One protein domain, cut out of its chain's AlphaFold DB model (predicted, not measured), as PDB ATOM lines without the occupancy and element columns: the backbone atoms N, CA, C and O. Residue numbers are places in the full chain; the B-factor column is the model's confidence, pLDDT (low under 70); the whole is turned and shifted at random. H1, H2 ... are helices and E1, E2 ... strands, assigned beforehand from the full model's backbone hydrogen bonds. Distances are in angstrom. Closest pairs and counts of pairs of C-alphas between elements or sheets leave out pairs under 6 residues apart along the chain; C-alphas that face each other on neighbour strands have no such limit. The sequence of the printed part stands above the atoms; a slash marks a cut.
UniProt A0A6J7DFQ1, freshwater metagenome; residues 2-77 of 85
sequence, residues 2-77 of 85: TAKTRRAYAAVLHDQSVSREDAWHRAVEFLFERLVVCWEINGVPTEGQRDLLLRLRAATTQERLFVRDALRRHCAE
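AT A GLANCE: This is residues 2 to 77 of the 85 residues of a protein of freshwater metagenome (UniProt A0A6J7DFQ1). A small two-strand hairpin, E1 and E2, makes one end of the long axis, and a helical hairpin, H1 beside H2, reaches to the other. H2 is the core helix, and H3 and H4 pack on different sides of its later residues, with H3 also next to the strand hairpin. The printed part has 76 residues, with four named helices and two named strands in the order H1, H2, E1, E2, H3, H4; the sheet, E1 - E2, is antiparallel, and the class is mostly helix. The whole is compact, with a radius of gyration of the C-alphas of 12.9 A and spans of 39 by 26 by 22 A.

IN THESE COORDINATES: Strand E1 covers residues 38 to 41, and strand E2 residues 44 to 47. Helix H3, residues 49 to 57, measures 12.4 A from first to last C-alpha. H4, the longest helix, covers residues 61 to 77 and measures 24.5 A, ending at C-alpha 77 at (-24.277, 14.412, 9.372). H2, residues 20 to 35, measures 22.6 A. H1, residues 3 to 13, measures 15.4 A and begins at C-alpha 3 at (-22.659, 26.088, 19.601).

HOW THE PARTS SIT: E1 and E2 form a hairpin of antiparallel strands, their directions at 158 degrees; N 39 and O 46 are within hydrogen-bond range at 3.0 A, as are N 46 and O 39 at 2.9 A. The closest C-alphas of E2 and H3 are those of Thr 46 and Leu 52, 6.0 A apart; for E1 and H3 they are those of Trp 39 and Leu 52, 7.1 A apart. H3 touches residues 29 to 33 of H2, closest at the C-alphas of Glu 33 and Gln 49, 6.4 A. Their tilt of 37 degrees is only just steep, and they run opposite ways. H2 is the hub, touching the three other helices. Residues 28 to 35 of H2 touch residues 68 to 71 of H4, closest at the C-alphas of Phe 32 and Leu 71, 7.4 A, at a steep tilt of 64 degrees, the same way. H1 and H2 form a helical hairpin: they touch, closest at the C-alphas of Leu 13 and Ala 27, 5.1 A, at a shallow tilt of 29 degrees, opposite ways. H3 and H4 are close but not clearly touching, with the C-alphas of Leu 56 and Arg 64 closest at 7.1 A. H1 is apart from E1, E2, H3 and H4. In H1, H2, H3 and H4 every O i to N i+4 pair is within hydrogen-bond range.

THE WHOLE: The two C-alphas farthest apart, those of Ser 17 and Gly 43, are 40.5 A apart. The printed part, residues 2 to 77, has no cut. No link is long: H1 to H2 is short, and the other four are tight. Mean pLDDT of the printed part is 97.1, and no printed residue is under 70.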
ATOM      1  N   THR A   2     -21.362  27.099  14.910       95.62
ATOM      2  CA  THR A   2     -20.910  27.117  16.325       95.62
ATOM      3  C   THR A   2     -22.023  26.726  17.306       95.62
ATOM      4  O   THR A   2     -23.202  26.848  16.975       95.62
ATOM      5  N   ALA A   3     -21.676  26.355  18.543       95.31
ATOM      6  CA  ALA A   3     -22.659  26.088  19.601       95.31
ATOM      7  C   ALA A   3     -23.563  27.302  19.902       95.31
ATOM      8  O   ALA A   3     -24.766  27.146  20.103       95.31
ATOM      9  N   LYS A   4     -23.011  28.526  19.872       97.31
ATOM     10  CA  LYS A   4     -23.797  29.764  20.027       97.31
ATOM     11  C   LYS A   4     -24.841  29.899  18.914       97.31
ATOM     12  O   LYS A   4     -25.984  30.242  19.192       97.31
ATOM     13  N   THR A   5     -24.460  29.596  17.672       97.38
ATOM     14  CA  THR A   5     -25.368  29.636  16.517       97.38
ATOM     15  C   THR A   5     -26.489  28.605  16.641       97.38
ATOM     16  O   THR A   5     -27.632  28.937  16.359       97.38
ATOM     17  N   ARG A   6     -26.197  27.390  17.124       97.19
ATOM     18  CA  ARG A   6     -27.222  26.349  17.335       97.19
ATOM     19  C   ARG A   6     -28.233  26.722  18.418       97.19
ATOM     20  O   ARG A   6     -29.425  26.517  18.233       97.19
ATOM     21  N   ARG A   7     -27.783  27.351  19.510       97.06
ATOM     22  CA  ARG A   7     -28.696  27.901  20.531       97.06
ATOM     23  C   ARG A   7     -29.580  29.016  19.972       97.06
ATOM     24  O   ARG A   7     -30.761  29.059  20.287       97.06
ATOM     25  N   ALA A   8     -29.021  29.895  19.139       98.00
ATOM     26  CA  ALA A   8     -29.799  30.939  18.474       98.00
ATOM     27  C   ALA A   8     -30.849  30.345  17.520       98.00
ATOM     28  O   ALA A   8     -31.988  30.792  17.538       98.00
ATOM     29  N   TYR A   9     -30.498  29.303  16.758       98.19
ATOM     30  CA  TYR A   9     -31.456  28.557  15.940       98.19
ATOM     31  C   TYR A   9     -32.608  27.980  16.778       98.19
ATOM     32  O   TYR A   9     -33.767  28.217  16.456       98.19
ATOM     33  N   ALA A  10     -32.301  27.289  17.882       97.94
ATOM     34  CA  ALA A  10     -33.325  26.715  18.759       97.94
ATOM     35  C   ALA A  10     -34.268  27.788  19.336       97.94
ATOM     36  O   ALA A  10     -35.472  27.569  19.429       97.94
ATOM     37  N   ALA A  11     -33.740  28.970  19.670       98.00
ATOM     38  CA  ALA A  11     -34.555  30.096  20.121       98.00
ATOM     39  C   ALA A  11     -35.507  30.616  19.028       98.00
ATOM     40  O   ALA A  11     -36.631  30.986  19.346       98.00
ATOM     41  N   VAL A  12     -35.084  30.619  17.757       98.19
ATOM     42  CA  VAL A  12     -35.947  30.986  16.619       98.19
ATOM     43  C   VAL A  12     -37.024  29.924  16.380       98.19
ATOM     44  O   VAL A  12     -38.186  30.268  16.194       98.19
ATOM     45  N   LEU A  13     -36.655  28.640  16.411       98.00
ATOM     46  CA  LEU A  13     -37.578  27.528  16.166       98.00
ATOM     47  C   LEU A  13     -38.680  27.428  17.230       98.00
ATOM     48  O   LEU A  13     -39.821  27.095  16.912       98.00
ATOM     49  N   HIS A  14     -38.344  27.720  18.485       97.81
ATOM     50  CA  HIS A  14     -39.272  27.658  19.615       97.81
ATOM     51  C   HIS A  14     -39.793  29.033  20.050       97.81
ATOM     52  O   HIS A  14     -40.236  29.178  21.191       97.81
ATOM     53  N   ASP A  15     -39.744  30.043  19.179       97.62
ATOM     54  CA  ASP A  15     -40.303  31.360  19.475       97.62
ATOM     55  C   ASP A  15     -41.832  31.276  19.618       97.62
ATOM     56  O   ASP A  15     -42.570  31.172  18.640       97.62
ATOM     57  N   GLN A  16     -42.305  31.325  20.865       96.62
ATOM     58  CA  GLN A  16     -43.730  31.248  21.203       96.62
ATOM     59  C   GLN A  16     -44.463  32.588  21.035       96.62
ATOM     60  O   GLN A  16     -45.675  32.641  21.232       96.62
ATOM     61  N   SER A  17     -43.757  33.677  20.704       97.62
ATOM     62  CA  SER A  17     -44.375  34.993  20.485       97.62
ATOM     63  C   SER A  17     -45.041  35.132  19.112       97.62
ATOM     64  O   SER A  17     -45.802  36.074  18.888       97.62
ATOM     65  N   VAL A  18     -44.783  34.191  18.197       97.19
ATOM     66  CA  VAL A  18     -45.377  34.131  16.858       97.19
ATOM     67  C   VAL A  18     -46.065  32.793  16.607       97.19
ATOM     68  O   VAL A  18     -46.005  31.876  17.426       97.19
ATOM     69  N   SER A  19     -46.751  32.674  15.467       97.88
ATOM     70  CA  SER A  19     -47.359  31.403  15.088       97.88
ATOM     71  C   SER A  19     -46.284  30.323  14.914       97.88
ATOM     72  O   SER A  19     -45.151  30.597  14.512       97.88
ATOM     73  N   ARG A  20     -46.651  29.066  15.182       96.62
ATOM     74  CA  ARG A  20     -45.750  27.920  14.987       96.62
ATOM     75  C   ARG A  20     -45.229  27.840  13.549       96.62
ATOM     76  O   ARG A  20     -44.079  27.471  13.335       96.62
ATOM     77  N   GLU A  21     -46.080  28.163  12.579       96.25
ATOM     78  CA  GLU A  21     -45.727  28.178  11.162       96.25
ATOM     79  C   GLU A  21     -44.697  29.276  10.865       96.25
ATOM     80  O   GLU A  21     -43.665  28.990  10.262       96.25
ATOM     81  N   ASP A  22     -44.897  30.493  11.381       97.38
ATOM     82  CA  ASP A  22     -43.938  31.593  11.219       97.38
ATOM     83  C   ASP A  22     -42.588  31.295  11.881       97.38
ATOM     84  O   ASP A  22     -41.539  31.542  11.281       97.38
ATOM     85  N   ALA A  23     -42.593  30.754  13.105       97.94
ATOM     86  CA  ALA A  23     -41.373  30.344  13.803       97.94
ATOM     87  C   ALA A  23     -40.598  29.303  12.983       97.94
ATOM     88  O   ALA A  23     -39.391  29.433  12.768       97.94
ATOM     89  N   TRP A  24     -41.309  28.313  12.439       96.75
ATOM     90  CA  TRP A  24     -40.723  27.286  11.590       96.75
ATOM     91  C   TRP A  24     -40.165  27.861  10.277       96.75
ATOM     92  O   TRP A  24     -39.033  27.549   9.904       96.75
ATOM     93  N   HIS A  25     -40.886  28.767   9.605       95.94
ATOM     94  CA  HIS A  25     -40.387  29.439   8.401       95.94
ATOM     95  C   HIS A  25     -39.106  30.236   8.668       95.94
ATOM     96  O   HIS A  25     -38.145  30.136   7.902       95.94
ATOM     97  N   ARG A  26     -39.056  30.983   9.776       97.62
ATOM     98  CA  ARG A  26     -37.862  31.738  10.186       97.62
ATOM     99  C   ARG A  26     -36.694  30.824  10.535       97.62
ATOM    100  O   ARG A  26     -35.558  31.151  10.210       97.62
ATOM    101  N   ALA A  27     -36.956  29.678  11.157       97.88
ATOM    102  CA  ALA A  27     -35.932  28.690  11.477       97.88
ATOM    103  C   ALA A  27     -35.297  28.097  10.204       97.88
ATOM    104  O   ALA A  27     -34.073  27.976  10.120       97.88
ATOM    105  N   VAL A  28     -36.110  27.799   9.181       97.75
ATOM    106  CA  VAL A  28     -35.616  27.354   7.867       97.75
ATOM    107  C   VAL A  28     -34.741  28.427   7.219       97.75
ATOM    108  O   VAL A  28     -33.631  28.111   6.791       97.75
ATOM    109  N   GLU A  29     -35.198  29.686   7.172       98.12
ATOM    110  CA  GLU A  29     -34.394  30.797   6.636       98.12
ATOM    111  C   GLU A  29     -33.081  30.958   7.415       98.12
ATOM    112  O   GLU A  29     -32.019  31.052   6.805       98.12
ATOM    113  N   PHE A  30     -33.121  30.866   8.747       98.06
ATOM    114  CA  PHE A  30     -31.931  30.962   9.590       98.06
ATOM    115  C   PHE A  30     -30.884  29.894   9.248       98.06
ATOM    116  O   PHE A  30     -29.699  30.209   9.141       98.06
ATOM    117  N   LEU A  31     -31.281  28.626   9.089       97.94
ATOM    118  CA  LEU A  31     -30.341  27.568   8.695       97.94
ATOM    119  C   LEU A  31     -29.831  27.776   7.276       97.94
ATOM    120  O   LEU A  31     -28.633  27.632   7.027       97.94
ATOM    121  N   PHE A  32     -30.727  28.139   6.361       98.00
ATOM    122  CA  PHE A  32     -30.385  28.404   4.975       98.00
ATOM    123  C   PHE A  32     -29.305  29.486   4.870       98.00
ATOM    124  O   PHE A  32     -28.290  29.269   4.215       98.00
ATOM    125  N   GLU A  33     -29.445  30.583   5.619       97.62
ATOM    126  CA  GLU A  33     -28.465  31.670   5.657       97.62
ATOM    127  C   GLU A  33     -27.102  31.307   6.256       97.62
ATOM    128  O   GLU A  33     -26.136  32.057   6.117       97.62
ATOM    129  N   ARG A  34     -27.000  30.185   6.969       96.94
ATOM    130  CA  ARG A  34     -25.745  29.746   7.599       96.94
ATOM    131  C   ARG A  34     -25.057  28.615   6.869       96.94
ATOM    132  O   ARG A  34     -23.867  28.412   7.109       96.94
ATOM    133  N   LEU A  35     -25.796  27.860   6.065       96.88
ATOM    134  CA  LEU A  35     -25.325  26.605   5.491       96.88
ATOM    135  C   LEU A  35     -25.290  26.626   3.964       96.88
ATOM    136  O   LEU A  35     -24.457  25.940   3.379       96.88
ATOM    137  N   VAL A  36     -26.163  27.395   3.310       97.31
ATOM    138  CA  VAL A  36     -26.247  27.411   1.847       97.31
ATOM    139  C   VAL A  36     -25.366  28.518   1.289       97.31
ATOM    140  O   VAL A  36     -25.528  29.684   1.629       97.31
ATOM    141  N   VAL A  37     -24.436  28.142   0.412       97.19
ATOM    142  CA  VAL A  37     -23.474  29.066  -0.214       97.19
ATOM    143  C   VAL A  37     -23.740  29.300  -1.701       97.19
ATOM    144  O   VAL A  37     -23.341  30.327  -2.239       97.19
ATOM    145  N   CYS A  38     -24.430  28.366  -2.358       96.69
ATOM    146  CA  CYS A  38     -24.815  28.431  -3.762       96.69
ATOM    147  C   CYS A  38     -26.051  27.551  -3.979       96.69
ATOM    148  O   CYS A  38     -26.227  26.535  -3.298       96.69
ATOM    149  N   TRP A  39     -26.905  27.937  -4.923       97.44
ATOM    150  CA  TRP A  39     -28.020  27.121  -5.386       97.44
ATOM    151  C   TRP A  39     -28.158  27.239  -6.903       97.44
ATOM    152  O   TRP A  39     -28.468  28.310  -7.419       97.44
ATOM    153  N   GLU A  40     -27.928  26.135  -7.611       96.44
ATOM    154  CA  GLU A  40     -28.036  26.064  -9.068       96.44
ATOM    155  C   GLU A  40     -29.362  25.438  -9.501       96.44
ATOM    156  O   GLU A  40     -29.779  24.402  -8.976       96.44
ATOM    157  N   ILE A  41     -30.019  26.065 -10.478       92.00
ATOM    158  CA  ILE A  41     -31.244  25.555 -11.096       92.00
ATOM    159  C   ILE A  41     -31.107  25.687 -12.606       92.00
ATOM    160  O   ILE A  41     -30.893  26.783 -13.117       92.00
ATOM    161  N   ASN A  42     -31.246  24.569 -13.323       92.75
ATOM    162  CA  ASN A  42     -31.120  24.509 -14.783       92.75
ATOM    163  C   ASN A  42     -29.826  25.167 -15.309       92.75
ATOM    164  O   ASN A  42     -29.863  25.896 -16.299       92.75
ATOM    165  N   GLY A  43     -28.690  24.948 -14.636       93.88
ATOM    166  CA  GLY A  43     -27.398  25.523 -15.029       93.88
ATOM    167  C   GLY A  43     -27.196  26.990 -14.645       93.88
ATOM    168  O   GLY A  43     -26.180  27.574 -15.011       93.88
ATOM    169  N   VAL A  44     -28.145  27.607 -13.931       94.56
ATOM    170  CA  VAL A  44     -28.046  29.001 -13.484       94.56
ATOM    171  C   VAL A  44     -27.739  29.037 -11.984       94.56
ATOM    172  O   VAL A  44     -28.627  28.715 -11.184       94.56
ATOM    173  N   PRO A  45     -26.513  29.415 -11.576       97.00
ATOM    174  CA  PRO A  45     -26.158  29.528 -10.168       97.00
ATOM    175  C   PRO A  45     -26.720  30.818  -9.561       97.00
ATOM    176  O   PRO A  45     -26.676  31.889 -10.162       97.00
ATOM    177  N   THR A  46     -27.235  30.712  -8.339       97.69
ATOM    178  CA  THR A  46     -27.527  31.850  -7.460       97.69
ATOM    179  C   THR A  46     -26.540  31.824  -6.305       97.69
ATOM    180  O   THR A  46     -26.411  30.811  -5.617       97.69
ATOM    181  N   GLU A  47     -25.868  32.945  -6.077       97.06
ATOM    182  CA  GLU A  47     -24.874  33.123  -5.022       97.06
ATOM    183  C   GLU A  47     -25.143  34.414  -4.252       97.06
ATOM    184  O   GLU A  47     -25.927  35.263  -4.672       97.06
ATOM    185  N   GLY A  48     -24.471  34.569  -3.113       96.88
ATOM    186  CA  GLY A  48     -24.655  35.720  -2.243       96.88
ATOM    187  C   GLY A  48     -25.911  35.592  -1.383       96.88
ATOM    188  O   GLY A  48     -26.994  35.216  -1.829       96.88
ATOM    189  N   GLN A  49     -25.765  35.918  -0.100       96.25
ATOM    190  CA  GLN A  49     -26.770  35.546   0.893       96.25
ATOM    191  C   GLN A  49     -28.144  36.182   0.653       96.25
ATOM    192  O   GLN A  49     -29.180  35.547   0.849       96.25
ATOM    193  N   ARG A  50     -28.146  37.442   0.206       96.75
ATOM    194  CA  ARG A  50     -29.366  38.191  -0.094       96.75
ATOM    195  C   ARG A  50     -30.141  37.557  -1.250       96.75
ATOM    196  O   ARG A  50     -31.349  37.368  -1.128       96.75
ATOM    197  N   ASP A  51     -29.461  37.224  -2.340       97.94
ATOM    198  CA  ASP A  51     -30.106  36.712  -3.550       97.94
ATOM    199  C   ASP A  51     -30.537  35.256  -3.366       97.94
ATOM    200  O   ASP A  51     -31.645  34.888  -3.756       97.94
ATOM    201  N   LEU A  52     -29.742  34.464  -2.641       98.31
ATOM    202  CA  LEU A  52     -30.133  33.136  -2.170       98.31
ATOM    203  C   LEU A  52     -31.433  33.183  -1.349       98.31
ATOM    204  O   LEU A  52     -32.343  32.387  -1.583       98.31
ATOM    205  N   LEU A  53     -31.552  34.123  -0.405       97.62
ATOM    206  CA  LEU A  53     -32.751  34.249   0.427       97.62
ATOM    207  C   LEU A  53     -33.969  34.708  -0.386       97.62
ATOM    208  O   LEU A  53     -35.062  34.158  -0.233       97.62
ATOM    209  N   LEU A  54     -33.791  35.680  -1.287       97.69
ATOM    210  CA  LEU A  54     -34.841  36.094  -2.222       97.69
ATOM    211  C   LEU A  54     -35.303  34.914  -3.088       97.69
ATOM    212  O   LEU A  54     -36.507  34.707  -3.252       97.69
ATOM    213  N   ARG A  55     -34.367  34.089  -3.571       97.50
ATOM    214  CA  ARG A  55     -34.675  32.896  -4.364       97.50
ATOM    215  C   ARG A  55     -35.444  31.849  -3.569       97.50
ATOM    216  O   ARG A  55     -36.385  31.270  -4.112       97.50
ATOM    217  N   LEU A  56     -35.088  31.624  -2.302       97.19
ATOM    218  CA  LEU A  56     -35.830  30.738  -1.401       97.19
ATOM    219  C   LEU A  56     -37.262  31.235  -1.178       97.19
ATOM    220  O   LEU A  56     -38.202  30.443  -1.198       97.19
ATOM    221  N   ARG A  57     -37.453  32.545  -1.007       96.81
ATOM    222  CA  ARG A  57     -38.781  33.150  -0.816       96.81
ATOM    223  C   ARG A  57     -39.658  33.099  -2.066       96.81
ATOM    224  O   ARG A  57     -40.872  33.001  -1.930       96.81
ATOM    225  N   ALA A  58     -39.062  33.106  -3.255       96.94
ATOM    226  CA  ALA A  58     -39.767  32.908  -4.522       96.94
ATOM    227  C   ALA A  58     -39.926  31.425  -4.914       96.94
ATOM    228  O   ALA A  58     -40.571  31.121  -5.915       96.94
ATOM    229  N   ALA A  59     -39.330  30.499  -4.154       96.88
ATOM    230  CA  ALA A  59     -39.250  29.098  -4.536       96.88
ATOM    231  C   ALA A  59     -40.603  28.383  -4.508       96.88
ATOM    232  O   ALA A  59     -41.441  28.613  -3.625       96.88
ATOM    233  N   THR A  60     -40.762  27.447  -5.443       97.00
ATOM    234  CA  THR A  60     -41.912  26.540  -5.491       97.00
ATOM    235  C   THR A  60     -41.912  25.584  -4.297       97.00
ATOM    236  O   THR A  60     -40.898  25.382  -3.625       97.00
ATOM    237  N   THR A  61     -43.042  24.923  -4.041       96.38
ATOM    238  CA  THR A  61     -43.140  23.914  -2.975       96.38
ATOM    239  C   THR A  61     -42.117  22.788  -3.137       96.38
ATOM    240  O   THR A  61     -41.513  22.370  -2.151       96.38
ATOM    241  N   GLN A  62     -41.883  22.320  -4.369       96.75
ATOM    242  CA  GLN A  62     -40.915  21.253  -4.652       96.75
ATOM    243  C   GLN A  62     -39.477  21.707  -4.395       96.75
ATOM    244  O   GLN A  62     -38.704  21.005  -3.751       96.75
ATOM    245  N   GLU A  63     -39.135  22.924  -4.811       96.81
ATOM    246  CA  GLU A  63     -37.825  23.517  -4.531       96.81
ATOM    247  C   GLU A  63     -37.591  23.698  -3.024       96.81
ATOM    248  O   GLU A  63     -36.512  23.394  -2.517       96.81
ATOM    249  N   ARG A  64     -38.613  24.124  -2.272       96.50
ATOM    250  CA  ARG A  64     -38.528  24.233  -0.805       96.50
ATOM    251  C   ARG A  64     -38.400  22.875  -0.119       96.50
ATOM    252  O   ARG A  64     -37.739  22.786   0.912       96.50
ATOM    253  N   LEU A  65     -39.037  21.827  -0.644       96.56
ATOM    254  CA  LEU A  65     -38.835  20.455  -0.164       96.56
ATOM    255  C   LEU A  65     -37.380  20.028  -0.365       96.56
ATOM    256  O   LEU A  65     -36.740  19.634   0.604       96.56
ATOM    257  N   PHE A  66     -36.836  20.225  -1.567       96.38
ATOM    258  CA  PHE A  66     -35.435  19.930  -1.868       96.38
ATOM    259  C   PHE A  66     -34.468  20.635  -0.905       96.38
ATOM    260  O   PHE A  66     -33.580  19.995  -0.339       96.38
ATOM    261  N   VAL A  67     -34.660  21.940  -0.676       96.56
ATOM    262  CA  VAL A  67     -33.821  22.713   0.251       96.56
ATOM    263  C   VAL A  67     -33.903  22.147   1.667       96.56
ATOM    264  O   VAL A  67     -32.871  21.938   2.300       96.56
ATOM    265  N   ARG A  68     -35.109  21.856   2.168       97.31
ATOM    266  CA  ARG A  68     -35.279  21.273   3.507       97.31
ATOM    267  C   ARG A  68     -34.605  19.918   3.636       97.31
ATOM    268  O   ARG A  68     -33.905  19.692   4.615       97.31
ATOM    269  N   ASP A  69     -34.740  19.053   2.640       97.94
ATOM    270  CA  ASP A  69     -34.099  17.740   2.657       97.94
ATOM    271  C   ASP A  69     -32.569  17.844   2.594       97.94
ATOM    272  O   ASP A  69     -31.863  17.050   3.219       97.94
ATOM    273  N   ALA A  70     -32.025  18.831   1.875       97.25
ATOM    274  CA  ALA A  70     -30.593  19.120   1.882       97.25
ATOM    275  C   ALA A  70     -30.115  19.616   3.260       97.25
ATOM    276  O   ALA A  70     -29.131  19.090   3.784       97.25
ATOM    277  N   LEU A  71     -30.837  20.561   3.875       97.62
ATOM    278  CA  LEU A  71     -30.540  21.059   5.223       97.62
ATOM    279  C   LEU A  71     -30.615  19.937   6.264       97.62
ATOM    280  O   LEU A  71     -29.702  19.795   7.074       97.62
ATOM    281  N   ARG A  72     -31.659  19.100   6.211       97.75
ATOM    282  CA  ARG A  72     -31.847  17.972   7.129       97.75
ATOM    283  C   ARG A  72     -30.705  16.971   7.037       97.75
ATOM    284  O   ARG A  72     -30.160  16.592   8.069       97.75
ATOM    285  N   ARG A  73     -30.303  16.581   5.821       97.94
ATOM    286  CA  ARG A  73     -29.160  15.675   5.614       97.94
ATOM    287  C   ARG A  73     -27.861  16.269   6.152       97.94
ATOM    288  O   ARG A  73     -27.149  15.589   6.881       97.94
ATOM    289  N   HIS A  74     -27.584  17.537   5.850       97.44
ATOM    290  CA  HIS A  74     -26.368  18.198   6.320       97.44
ATOM    291  C   HIS A  74     -26.327  18.317   7.851       97.44
ATOM    292  O   HIS A  74     -25.304  18.028   8.468       97.44
ATOM    293  N   CYS A  75     -27.438  18.703   8.486       97.69
ATOM    294  CA  CYS A  75     -27.526  18.752   9.943       97.69
ATOM    295  C   CYS A  75     -27.390  17.362  10.570       97.69
ATOM    296  O   CYS A  75     -26.642  17.223  11.527       97.69
ATOM    297  N   ALA A  76     -28.030  16.328  10.022       97.19
ATOM    298  CA  ALA A  76     -27.904  14.970  10.552       97.19
ATOM    299  C   ALA A  76     -26.450  14.461  10.535       97.19
ATOM    300  O   ALA A  76     -26.031  13.775  11.463       97.19
ATOM    301  N   GLU A  77     -25.678  14.815   9.504       97.88
ATOM    302  CA  GLU A  77     -24.277  14.412   9.372       97.88
ATOM    303  C   GLU A  77     -23.333  15.235  10.269       97.88
ATOM    304  O   GLU A  77     -22.483  14.672  10.956       97.88
TER     305      GLU A  77